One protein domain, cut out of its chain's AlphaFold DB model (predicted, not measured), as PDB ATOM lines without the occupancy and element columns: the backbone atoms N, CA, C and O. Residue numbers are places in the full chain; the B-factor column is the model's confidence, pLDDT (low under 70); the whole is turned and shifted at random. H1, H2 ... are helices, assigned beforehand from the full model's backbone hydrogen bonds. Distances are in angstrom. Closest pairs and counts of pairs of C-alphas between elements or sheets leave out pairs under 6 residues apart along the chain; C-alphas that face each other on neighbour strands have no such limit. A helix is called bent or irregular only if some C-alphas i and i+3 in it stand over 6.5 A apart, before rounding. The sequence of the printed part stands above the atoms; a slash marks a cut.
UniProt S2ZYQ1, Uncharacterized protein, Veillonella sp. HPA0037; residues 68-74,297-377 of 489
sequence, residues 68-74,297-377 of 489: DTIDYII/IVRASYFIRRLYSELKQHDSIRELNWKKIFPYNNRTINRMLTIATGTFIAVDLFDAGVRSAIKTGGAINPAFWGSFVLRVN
ATOM      1  N   ASP A  68     175.873 159.112 163.006       95.31
ATOM      2  CA  ASP A  68     175.932 158.758 164.421       95.31
ATOM      3  C   ASP A  68     174.587 158.981 165.135       95.31
ATOM      4  O   ASP A  68     173.573 159.359 164.541       95.31
ATOM      5  N   THR A  69     174.562 158.742 166.445       96.25
ATOM      6  CA  THR A  69     173.363 158.908 167.275       96.25
ATOM      7  C   THR A  69     172.784 160.322 167.213       96.25
ATOM      8  O   THR A  69     171.567 160.480 167.154       96.25
ATOM      9  N   ILE A  70     173.631 161.356 167.199       95.75
ATOM     10  CA  ILE A  70     173.177 162.752 167.162       95.75
ATOM     11  C   ILE A  70     172.518 163.046 165.810       95.75
ATOM     12  O   ILE A  70     171.491 163.720 165.767       95.75
ATOM     13  N   ASP A  71     173.040 162.493 164.713       97.19
ATOM     14  CA  ASP A  71     172.414 162.623 163.394       97.19
ATOM     15  C   ASP A  71     171.011 162.032 163.360       97.19
ATOM     16  O   ASP A  71     170.089 162.643 162.816       97.19
ATOM     17  N   TYR A  72     170.835 160.854 163.957       97.81
ATOM     18  CA  TYR A  72     169.525 160.219 164.028       97.81
ATOM     19  C   TYR A  72     168.560 160.985 164.931       97.81
ATOM     20  O   TYR A  72     167.406 161.164 164.548       97.81
ATOM     21  N   ILE A  73     169.025 161.503 166.072       95.88
ATOM     22  CA  ILE A  73     168.210 162.359 166.949       95.88
ATOM     23  C   ILE A  73     167.742 163.603 166.193       95.88
ATOM     24  O   ILE A  73     166.558 163.935 166.243       95.88
ATOM     25  N   ILE A  74     168.637 164.270 165.459       94.88
ATOM     26  CA  ILE A  74     168.304 165.450 164.652       94.88
ATOM     27  C   ILE A  74     167.284 165.094 163.572       94.88
ATOM     28  O   ILE A  74     166.299 165.809 163.407       94.88
ATOM     29  N   ILE A 297     166.375 171.723 157.907       94.38
ATOM     30  CA  ILE A 297     166.915 171.439 159.249       94.38
ATOM     31  C   ILE A 297     167.921 170.286 159.188       94.38
ATOM     32  O   ILE A 297     169.032 170.406 159.713       94.38
ATOM     33  N   VAL A 298     167.571 169.191 158.506       97.81
ATOM     34  CA  VAL A 298     168.445 168.017 158.366       97.81
ATOM     35  C   VAL A 298     169.725 168.361 157.605       97.81
ATOM     36  O   VAL A 298     170.821 168.045 158.073       97.81
ATOM     37  N   ARG A 299     169.617 169.033 156.450       97.38
ATOM     38  CA  ARG A 299     170.783 169.393 155.625       97.38
ATOM     39  C   ARG A 299     171.679 170.426 156.305       97.38
ATOM     40  O   ARG A 299     172.897 170.267 156.268       97.38
ATOM     41  N   ALA A 300     171.105 171.443 156.945       94.25
ATOM     42  CA  ALA A 300     171.859 172.463 157.670       94.25
ATOM     43  C   ALA A 300     172.601 171.854 158.864       94.25
ATOM     44  O   ALA A 300     173.800 172.072 159.024       94.25
ATOM     45  N   SER A 301     171.921 171.020 159.653       93.06
ATOM     46  CA  SER A 301     172.539 170.341 160.793       93.06
ATOM     47  C   SER A 301     173.646 169.385 160.354       93.06
ATOM     48  O   SER A 301     174.721 169.376 160.949       93.06
ATOM     49  N   TYR A 302     173.426 168.619 159.277       96.12
ATOM     50  CA  TYR A 302     174.472 167.793 158.676       96.12
ATOM     51  C   TYR A 302     175.688 168.648 158.312       96.12
ATOM     52  O   TYR A 302     176.792 168.358 158.771       96.12
ATOM     53  N   PHE A 303     175.474 169.714 157.538       95.25
ATOM     54  CA  PHE A 303     176.535 170.595 157.061       95.25
ATOM     55  C   PHE A 303     177.352 171.177 158.215       95.25
ATOM     56  O   PHE A 303     178.570 171.021 158.226       95.25
ATOM     57  N   ILE A 304     176.690 171.760 159.222       91.62
ATOM     58  CA  ILE A 304     177.349 172.355 160.395       91.62
ATOM     59  C   ILE A 304     178.213 171.314 161.110       91.62
ATOM     60  O   ILE A 304     179.372 171.579 161.423       91.62
ATOM     61  N   ARG A 305     177.679 170.107 161.336       93.19
ATOM     62  CA  ARG A 305     178.407 169.050 162.049       93.19
ATOM     63  C   ARG A 305     179.622 168.545 161.275       93.19
ATOM     64  O   ARG A 305     180.665 168.318 161.881       93.19
ATOM     65  N   ARG A 306     179.502 168.369 159.955       93.12
ATOM     66  CA  ARG A 306     180.619 167.879 159.126       93.12
ATOM     67  C   ARG A 306     181.675 168.957 158.967       93.12
ATOM     68  O   ARG A 306     182.850 168.657 159.123       93.12
ATOM     69  N   LEU A 307     181.257 170.204 158.755       91.75
ATOM     70  CA  LEU A 307     182.160 171.347 158.713       91.75
ATOM     71  C   LEU A 307     182.950 171.472 160.020       91.75
ATOM     72  O   LEU A 307     184.170 171.569 159.983       91.75
ATOM     73  N   TYR A 308     182.277 171.401 161.172       89.38
ATOM     74  CA  TYR A 308     182.943 171.447 162.474       89.38
ATOM     75  C   TYR A 308     183.935 170.290 162.671       89.38
ATOM     76  O   TYR A 308     185.048 170.504 163.144       89.38
ATOM     77  N   SER A 309     183.552 169.065 162.293       88.94
ATOM     78  CA  SER A 309     184.439 167.901 162.400       88.94
ATOM     79  C   SER A 309     185.693 168.042 161.536       88.94
ATOM     80  O   SER A 309     186.776 167.693 161.994       88.94
ATOM     81  N   GLU A 310     185.556 168.542 160.308       89.56
ATOM     82  CA  GLU A 310     186.675 168.725 159.376       89.56
ATOM     83  C   GLU A 310     187.585 169.881 159.819       89.56
ATOM     84  O   GLU A 310     188.803 169.731 159.822       89.56
ATOM     85  N   LEU A 311     187.016 170.989 160.311       88.88
ATOM     86  CA  LEU A 311     187.782 172.113 160.874       88.88
ATOM     87  C   LEU A 311     188.584 171.737 162.129       88.88
ATOM     88  O   LEU A 311     189.563 172.397 162.447       88.88
ATOM     89  N   LYS A 312     188.178 170.697 162.865       89.44
ATOM     90  CA  LYS A 312     188.947 170.193 164.014       89.44
ATOM     91  C   LYS A 312     190.138 169.327 163.588       89.44
ATOM     92  O   LYS A 312     191.056 169.130 164.377       89.44
ATOM     93  N   GLN A 313     190.087 168.753 162.387       87.56
ATOM     94  CA  GLN A 313     191.094 167.819 161.874       87.56
ATOM     95  C   GLN A 313     192.124 168.498 160.964       87.56
ATOM     96  O   GLN A 313     193.180 167.919 160.728       87.56
ATOM     97  N   HIS A 314     191.832 169.709 160.481       88.06
ATOM     98  CA  HIS A 314     192.666 170.449 159.539       88.06
ATOM     99  C   HIS A 314     192.817 171.913 159.964       88.06
ATOM    100  O   HIS A 314     191.825 172.581 160.256       88.06
ATOM    101  N   ASP A 315     194.046 172.430 159.923       79.81
ATOM    102  CA  ASP A 315     194.358 173.812 160.319       79.81
ATOM    103  C   ASP A 315     193.969 174.844 159.242       79.81
ATOM    104  O   ASP A 315     193.844 176.040 159.517       79.81
ATOM    105  N   SER A 316     193.755 174.396 157.998       84.38
ATOM    106  CA  SER A 316     193.468 175.251 156.846       84.38
ATOM    107  C   SER A 316     192.163 174.879 156.148       84.38
ATOM    108  O   SER A 316     191.914 173.726 155.803       84.38
ATOM    109  N   ILE A 317     191.363 175.895 155.806       83.62
ATOM    110  CA  ILE A 317     190.117 175.747 155.027       83.62
ATOM    111  C   ILE A 317     190.375 175.094 153.655       83.62
ATOM    112  O   ILE A 317     189.496 174.439 153.093       83.62
ATOM    113  N   ARG A 318     191.584 175.267 153.099       83.44
ATOM    114  CA  ARG A 318     191.960 174.705 151.792       83.44
ATOM    115  C   ARG A 318     192.131 173.186 151.818       83.44
ATOM    116  O   ARG A 318     192.058 172.570 150.763       83.44
ATOM    117  N   GLU A 319     192.338 172.606 152.993       86.50
ATOM    118  CA  GLU A 319     192.569 171.169 153.176       86.50
ATOM    119  C   GLU A 319     191.276 170.397 153.465       86.50
ATOM    120  O   GLU A 319     191.276 169.169 153.463       86.50
ATOM    121  N   LEU A 320     190.159 171.103 153.673       87.44
ATOM    122  CA  LEU A 320     188.882 170.492 154.022       87.44
ATOM    123  C   LEU A 320     188.334 169.619 152.895       87.44
ATOM    124  O   LEU A 320     188.277 170.018 151.723       87.44
ATOM    125  N   ASN A 321     187.794 168.459 153.263       85.00
ATOM    126  CA  ASN A 321     187.132 167.593 152.307       85.00
ATOM    127  C   ASN A 321     185.689 168.054 152.049       85.00
ATOM    128  O   ASN A 321     184.713 167.548 152.610       85.00
ATOM    129  N   TRP A 322     185.532 168.991 151.115       86.81
ATOM    130  CA  TRP A 322     184.228 169.540 150.730       86.81
ATOM    131  C   TRP A 322     183.209 168.482 150.286       86.81
ATOM    132  O   TRP A 322     182.012 168.656 150.519       86.81
ATOM    133  N   LYS A 323     183.653 167.353 149.713       84.00
ATOM    134  CA  LYS A 323     182.756 166.252 149.314       84.00
ATOM    135  C   LYS A 323     182.079 165.582 150.516       84.00
ATOM    136  O   LYS A 323     180.992 165.029 150.360       84.00
ATOM    137  N   LYS A 324     182.693 165.630 151.704       83.25
ATOM    138  CA  LYS A 324     182.103 165.140 152.962       83.25
ATOM    139  C   LYS A 324     181.188 166.175 153.613       83.25
ATOM    140  O   LYS A 324     180.168 165.801 154.196       83.25
ATOM    141  N   ILE A 325     181.541 167.455 153.488       88.94
ATOM    142  CA  ILE A 325     180.845 168.581 154.121       88.94
ATOM    143  C   ILE A 325     179.526 168.904 153.419       88.94
ATOM    144  O   ILE A 325     178.510 169.108 154.088       88.94
ATOM    145  N   PHE A 326     179.521 168.955 152.083       90.69
ATOM    146  CA  PHE A 326     178.323 169.334 151.344       90.69
ATOM    147  C   PHE A 326     177.177 168.351 151.627       90.69
ATOM    148  O   PHE A 326     177.344 167.140 151.459       90.69
ATOM    149  N   PRO A 327     175.988 168.841 152.025       90.62
ATOM    150  CA  PRO A 327     174.862 167.997 152.392       90.62
ATOM    151  C   PRO A 327     174.149 167.489 151.133       90.62
ATOM    152  O   PRO A 327     172.947 167.681 150.990       90.62
ATOM    153  N   TYR A 328     174.867 166.884 150.186       88.69
ATOM    154  CA  TYR A 328     174.317 166.404 148.921       88.69
ATOM    155  C   TYR A 328     175.046 165.155 148.423       88.69
ATOM    156  O   TYR A 328     176.255 165.022 148.575       88.69
ATOM    157  N   ASN A 329     174.297 164.238 147.800       86.00
ATOM    158  CA  ASN A 329     174.822 163.034 147.145       86.00
ATOM    159  C   ASN A 329     175.788 162.185 148.007       86.00
ATOM    160  O   ASN A 329     176.737 161.594 147.495       86.00
ATOM    161  N   ASN A 330     175.522 162.080 149.308       89.75
ATOM    162  CA  ASN A 330     176.192 161.162 150.231       89.75
ATOM    163  C   ASN A 330     175.127 160.286 150.910       89.75
ATOM    164  O   ASN A 330     174.018 160.753 151.189       89.75
ATOM    165  N   ARG A 331     175.430 159.010 151.169       94.12
ATOM    166  CA  ARG A 331     174.457 158.101 151.789       94.12
ATOM    167  C   ARG A 331     174.034 158.540 153.186       94.12
ATOM    168  O   ARG A 331     172.881 158.345 153.548       94.12
ATOM    169  N   THR A 332     174.927 159.160 153.944       95.12
ATOM    170  CA  THR A 332     174.662 159.625 155.309       95.12
ATOM    171  C   THR A 332     173.520 160.641 155.344       95.12
ATOM    172  O   THR A 332     172.526 160.433 156.039       95.12
ATOM    173  N   ILE A 333     173.602 161.697 154.524       96.12
ATOM    174  CA  ILE A 333     172.530 162.698 154.433       96.12
ATOM    175  C   ILE A 333     171.234 162.088 153.885       96.12
ATOM    176  O   ILE A 333     170.156 162.390 154.390       96.12
ATOM    177  N   ASN A 334     171.313 161.182 152.904       96.31
ATOM    178  CA  ASN A 334     170.120 160.513 152.380       96.31
ATOM    179  C   ASN A 334     169.436 159.650 153.441       96.31
ATOM    180  O   ASN A 334     168.216 159.703 153.557       96.31
ATOM    181  N   ARG A 335     170.201 158.932 154.267       97.31
ATOM    182  CA  ARG A 335     169.660 158.149 155.377       97.31
ATOM    183  C   ARG A 335     168.981 159.035 156.418       97.31
ATOM    184  O   ARG A 335     167.875 158.712 156.845       97.31
ATOM    185  N   MET A 336     169.607 160.154 156.790       98.12
ATOM    186  CA  MET A 336     168.997 161.138 157.692       98.12
ATOM    187  C   MET A 336     167.690 161.686 157.111       98.12
ATOM    188  O   MET A 336     166.685 161.722 157.810       98.12
ATOM    189  N   LEU A 337     167.664 162.042 155.822       98.12
ATOM    190  CA  LEU A 337     166.454 162.522 155.151       98.12
ATOM    191  C   LEU A 337     165.359 161.452 155.099       98.12
ATOM    192  O   LEU A 337     164.197 161.780 155.317       98.12
ATOM    193  N   THR A 338     165.698 160.184 154.858       98.25
ATOM    194  CA  THR A 338     164.735 159.070 154.895       98.25
ATOM    195  C   THR A 338     164.122 158.909 156.281       98.25
ATOM    196  O   THR A 338     162.908 158.775 156.395       98.25
ATOM    197  N   ILE A 339     164.926 158.986 157.343       98.38
ATOM    198  CA  ILE A 339     164.428 158.900 158.724       98.38
ATOM    199  C   ILE A 339     163.562 160.112 159.068       98.38
ATOM    200  O   ILE A 339     162.479 159.950 159.626       98.38
ATOM    201  N   ALA A 340     163.999 161.316 158.708       98.38
ATOM    202  CA  ALA A 340     163.278 162.542 159.021       98.38
ATOM    203  C   ALA A 340     161.940 162.634 158.281       98.38
ATOM    204  O   ALA A 340     160.918 162.972 158.875       98.38
ATOM    205  N   THR A 341     161.919 162.305 156.988       97.94
ATOM    206  CA  THR A 341     160.684 162.295 156.186       97.94
ATOM    207  C   THR A 341     159.771 161.128 156.560       97.94
ATOM    208  O   THR A 341     158.559 161.310 156.606       97.94
ATOM    209  N   GLY A 342     160.326 159.968 156.922       98.25
ATOM    210  CA  GLY A 342     159.552 158.835 157.434       98.25
ATOM    211  C   GLY A 342     158.919 159.116 158.794       98.25
ATOM    212  O   GLY A 342     157.751 158.805 159.000       98.25
ATOM    213  N   THR A 343     159.657 159.766 159.698       98.31
ATOM    214  CA  THR A 343     159.128 160.219 160.995       98.31
ATOM    215  C   THR A 343     158.022 161.247 160.791       98.31
ATOM    216  O   THR A 343     156.959 161.111 161.386       98.31
ATOM    217  N   PHE A 344     158.248 162.231 159.913       98.06
ATOM    218  CA  PHE A 344     157.236 163.223 159.556       98.06
ATOM    219  C   PHE A 344     155.933 162.553 159.106       98.06
ATOM    220  O   PHE A 344     154.893 162.813 159.696       98.06
ATOM    221  N   ILE A 345     156.002 161.632 158.141       97.56
ATOM    222  CA  ILE A 345     154.814 160.939 157.629       97.56
ATOM    223  C   ILE A 345     154.162 160.025 158.659       97.56
ATOM    224  O   ILE A 345     152.939 159.973 158.732       97.56
ATOM    225  N   ALA A 346     154.937 159.328 159.488       97.69
ATOM    226  CA  ALA A 346     154.361 158.498 160.539       97.69
ATOM    227  C   ALA A 346     153.543 159.333 161.541       97.69
ATOM    228  O   ALA A 346     152.430 158.946 161.895       97.69
ATOM    229  N   VAL A 347     154.076 160.482 161.972       95.94
ATOM    230  CA  VAL A 347     153.385 161.382 162.907       95.94
ATOM    231  C   VAL A 347     152.206 162.086 162.230       95.94
ATOM    232  O   VAL A 347     151.151 162.193 162.844       95.94
ATOM    233  N   ASP A 348     152.350 162.500 160.970       95.81
ATOM    234  CA  ASP A 348     151.284 163.116 160.168       95.81
ATOM    235  C   ASP A 348     150.075 162.183 160.000       95.81
ATOM    236  O   ASP A 348     148.950 162.531 160.352       95.81
ATOM    237  N   LEU A 349     150.311 160.943 159.558       95.50
ATOM    238  CA  LEU A 349     149.256 159.937 159.416       95.50
ATOM    239  C   LEU A 349     148.593 159.619 160.762       95.50
ATOM    240  O   LEU A 349     147.379 159.405 160.821       95.50
ATOM    241  N   PHE A 350     149.373 159.596 161.845       94.31
ATOM    242  CA  PHE A 350     148.840 159.412 163.190       94.31
ATOM    243  C   PHE A 350     147.943 160.586 163.615       94.31
ATOM    244  O   PHE A 350     146.811 160.353 164.045       94.31
ATOM    245  N   ASP A 351     148.389 161.835 163.443       92.06
ATOM    246  CA  ASP A 351     147.600 163.036 163.756       92.06
ATOM    247  C   ASP A 351     146.319 163.110 162.910       92.06
ATOM    248  O   ASP A 351     145.225 163.322 163.447       92.06
ATOM    249  N   ALA A 352     146.419 162.837 161.606       93.25
ATOM    250  CA  ALA A 352     145.279 162.746 160.700       93.25
ATOM    251  C   ALA A 352     144.258 161.698 161.171       93.25
ATOM    252  O   ALA A 352     143.051 161.964 161.161       93.25
ATOM    253  N   GLY A 353     144.726 160.533 161.628       93.06
ATOM    254  CA  GLY A 353     143.893 159.471 162.193       93.06
ATOM    255  C   GLY A 353     143.176 159.903 163.471       93.06
ATOM    256  O   GLY A 353     141.953 159.784 163.558       93.06
ATOM    257  N   VAL A 354     143.913 160.471 164.431       92.25
ATOM    258  CA  VAL A 354     143.361 160.956 165.707       92.25
ATOM    259  C   VAL A 354     142.317 162.047 165.472       92.25
ATOM    260  O   VAL A 354     141.197 161.953 165.972       92.25
ATOM    261  N   ARG A 355     142.634 163.069 164.671       90.69
ATOM    262  CA  ARG A 355     141.708 164.183 164.407       90.69
ATOM    263  C   ARG A 355     140.479 163.747 163.623       90.69
ATOM    264  O   ARG A 355     139.391 164.262 163.872       90.69
ATOM    265  N   SER A 356     140.627 162.787 162.715       92.31
ATOM    266  CA  SER A 356     139.486 162.235 161.979       92.31
ATOM    267  C   SER A 356     138.592 161.397 162.882       92.31
ATOM    268  O   SER A 356     137.377 161.550 162.816       92.31
ATOM    269  N   ALA A 357     139.169 160.605 163.791       91.50
ATOM    270  CA  ALA A 357     138.406 159.866 164.793       91.50
ATOM    271  C   ALA A 357     137.635 160.814 165.722       91.50
ATOM    272  O   ALA A 357     136.452 160.594 165.974       91.50
ATOM    273  N   ILE A 358     138.263 161.905 166.174       90.75
ATOM    274  CA  ILE A 358     137.592 162.941 166.975       90.75
ATOM    275  C   ILE A 358     136.431 163.564 166.184       90.75
ATOM    276  O   ILE A 358     135.333 163.701 166.717       90.75
ATOM    277  N   LYS A 359     136.640 163.897 164.902       90.06
ATOM    278  CA  LYS A 359     135.618 164.520 164.043       90.06
ATOM    279  C   LYS A 359     134.418 163.604 163.776       90.06
ATOM    280  O   LYS A 359     133.310 164.108 163.621       90.06
ATOM    281  N   THR A 360     134.611 162.283 163.725       90.62
ATOM    282  CA  THR A 360     133.541 161.308 163.427       90.62
ATOM    283  C   THR A 360     133.002 160.556 164.641       90.62
ATOM    284  O   THR A 360     132.234 159.607 164.475       90.62
ATOM    285  N   GLY A 361     133.381 160.952 165.860       87.00
ATOM    286  CA  GLY A 361     132.926 160.292 167.087       87.00
ATOM    287  C   GLY A 361     133.467 158.866 167.262       87.00
ATOM    288  O   GLY A 361     132.812 158.033 167.878       87.00
ATOM    289  N   GLY A 362     134.638 158.566 166.693       80.69
ATOM    290  CA  GLY A 362     135.336 157.282 166.828       80.69
ATOM    291  C   GLY A 362     134.899 156.186 165.851       80.69
ATOM    292  O   GLY A 362     135.512 155.122 165.826       80.69
ATOM    293  N   ALA A 363     133.882 156.423 165.018       84.75
ATOM    294  CA  ALA A 363     133.434 155.452 164.025       84.75
ATOM    295  C   ALA A 363     134.291 155.506 162.747       84.75
ATOM    296  O   ALA A 363     134.420 156.564 162.121       84.75
ATOM    297  N   ILE A 364     134.821 154.353 162.323       86.81
ATOM    298  CA  ILE A 364     135.512 154.185 161.034       86.81
ATOM    299  C   ILE A 364     134.453 153.979 159.942       86.81
ATOM    300  O   ILE A 364     134.006 152.865 159.681       86.81
ATOM    301  N   ASN A 365     134.016 155.075 159.328       89.81
ATOM    302  CA  ASN A 365     133.007 155.111 158.266       89.81
ATOM    303  C   ASN A 365     133.526 155.929 157.054       89.81
ATOM    304  O   ASN A 365     134.639 156.457 157.105       89.81
ATOM    305  N   PRO A 366     132.769 156.068 155.948       91.38
ATOM    306  CA  PRO A 366     133.216 156.880 154.812       91.38
ATOM    307  C   PRO A 366     133.549 158.338 155.173       91.38
ATOM    308  O   PRO A 366     134.467 158.916 154.594       91.38
ATOM    309  N   ALA A 367     132.868 158.924 156.165       90.31
ATOM    310  CA  ALA A 367     133.166 160.277 156.637       90.31
ATOM    311  C   ALA A 367     134.519 160.358 157.370       90.31
ATOM    312  O   ALA A 367     135.218 161.364 157.244       90.31
ATOM    313  N   PHE A 368     134.921 159.295 158.078       94.00
ATOM    314  CA  PHE A 368     136.243 159.200 158.704       94.00
ATOM    315  C   PHE A 368     137.330 159.240 157.637       94.00
ATOM    316  O   PHE A 368     138.229 160.070 157.717       94.00
ATOM    317  N   TRP A 369     137.205 158.407 156.601       92.00
ATOM    318  CA  TRP A 369     138.172 158.369 155.504       92.00
ATOM    319  C   TRP A 369     138.206 159.677 154.710       92.00
ATOM    320  O   TRP A 369     139.289 160.135 154.358       92.00
ATOM    321  N   GLY A 370     137.055 160.326 154.500       90.62
ATOM    322  CA  GLY A 370     136.997 161.658 153.892       90.62
ATOM    323  C   GLY A 370     137.756 162.710 154.706       90.62
ATOM    324  O   GLY A 370     138.579 163.438 154.160       90.62
ATOM    325  N   SER A 371     137.543 162.752 156.026       91.00
ATOM    326  CA  SER A 371     138.297 163.641 156.923       91.00
ATOM    327  C   SER A 371     139.789 163.303 156.960       91.00
ATOM    328  O   SER A 371     140.621 164.207 156.993       91.00
ATOM    329  N   PHE A 372     140.125 162.014 156.953       93.25
ATOM    330  CA  PHE A 372     141.498 161.534 157.022       93.25
ATOM    331  C   PHE A 372     142.290 161.985 155.800       93.25
ATOM    332  O   PHE A 372     143.298 162.666 155.942       93.25
ATOM    333  N   VAL A 373     141.785 161.691 154.600       92.81
ATOM    334  CA  VAL A 373     142.436 162.022 153.323       92.81
ATOM    335  C   VAL A 373     142.669 163.526 153.179       92.81
ATOM    336  O   VAL A 373     143.722 163.923 152.696       92.81
ATOM    337  N   LEU A 374     141.742 164.371 153.641       92.38
ATOM    338  CA  LEU A 374     141.925 165.828 153.606       92.38
ATOM    339  C   LEU A 374     143.045 166.319 154.532       92.38
ATOM    340  O   LEU A 374     143.537 167.422 154.337       92.38
ATOM    341  N   ARG A 375     143.439 165.546 155.545       92.62
ATOM    342  CA  ARG A 375     144.473 165.930 156.517       92.62
ATOM    343  C   ARG A 375     145.854 165.400 156.174       92.62
ATOM    344  O   ARG A 375     146.821 165.949 156.669       92.62
ATOM    345  N   VAL A 376     145.943 164.360 155.351       93.62
ATOM    346  CA  VAL A 376     147.224 163.758 154.981       93.62
ATOM    347  C   VAL A 376     148.063 164.722 154.141       93.62
ATOM    348  O   VAL A 376     147.585 165.298 153.155       93.62
ATOM    349  N   ASN A 377     149.350 164.826 154.469       94.69
ATOM    350  CA  ASN A 377     150.310 165.556 153.656       94.69
ATOM    351  C   ASN A 377     150.814 164.703 152.474       94.69
ATOM    352  O   ASN A 377     151.763 163.917 152.571       94.69
TER     353      ASN A 377
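Overview. This is residues 68 to 74 and 297 to 377 of the 489 residues of an uncharacterized protein of Veillonella sp. HPA0037 (UniProt S2ZYQ1). This is a long, thin rod of helices with H4 as its spine: near residue 331 the first turns of H2 overlap the first turns of H4, and from there H2 and H4 run off away from each other along the rod. Near residue 359 the chain turns and H5 folds back on the last turns of H4 as a helical hairpin, while tiny H3 packs on H2, and H1, a short piece from before a cut, lies by the joint of H2 and H4. The printed part has 88 residues with five named helices, in the order H1, H2, H3, H4, H5, and no named strand; its class is all helix. It is extended, with a radius of gyration of the C-alphas of 20.2 A, and spans 63 by 20 by 15 A along its three main axes.

Along the chain. The longest helix is H4, residues 331 to 359, which begins with C-alpha 331 at (174.457, 158.101, 151.789), ends with C-alpha 359 at (135.618, 164.520, 164.043) and measures 41.2 A. H5, residues 366 to 375, measures 14.5 A. H2, residues 297 to 313, measures 24.6 A from C-alpha 297 at (166.915, 171.439, 159.249) to C-alpha 313. H3 has four residues, 322 to 325, and is 4.9 A long. H1, residues 69 to 74, measures 8.7 A and begins with C-alpha 69 at (173.363, 158.908, 167.275). No helix is bent or irregular.

Arrangement. H2 and H4 are both hubs, each touching three other helices. H2 and H4 touch with residues 298 to 302 of H2 and 333 to 340 of H4 alone, and their closest C-alphas are those of Val 298 and Leu 337, 6.7 A apart. They run opposite ways at a shallow tilt of 29 degrees, and their centres are 25.0 A apart. H4 touches H5 with residues 352 to 359 alone, and the closest C-alphas are those of Ala 352 and Arg 375, 5.3 A apart. This is a helical hairpin, running opposite ways at a steep tilt of 40 degrees. H1 and H4 only just touch, with 3 pairs of C-alphas within 8 A, the closest those of Tyr 72 and Met 336 at 6.4 A; they run the same way at a steep tilt of 49 degrees. H1 and H2 only just touch too, with 3 such pairs, the closest those of Ile 74 and Val 298 at 6.8 A; they run opposite ways at a steep tilt of 38 degrees. Of these four pairs one is at a shallow tilt, a mostly crossed packing. H3 touches H2, with the C-alphas of Ile 325 and Arg 306 closest at 5.1 A. H3 and H4 are apart, and H5 is apart from H1, H2 and H3. In H1, H2, H4 and H5 every O i to N i+4 pair is within hydrogen-bond range; H3 is too short for such a pair, and its 1 O i to N i+3 pair is within range.

Size, cuts and confidence. The two C-alphas farthest apart are those of Asp 315 and Asn 365, at 64.2 A. Residues 75 to 296 are cut out and not printed, and C-alphas 74 and 297 stand 8.2 A apart across the cut between H1 and H2. Of the links that are printed whole, H3 to H4 is tight, H2 to H3 and H4 to H5 are short, and none is long. The mean pLDDT of the printed part is 92.1, and no printed residue is under 70.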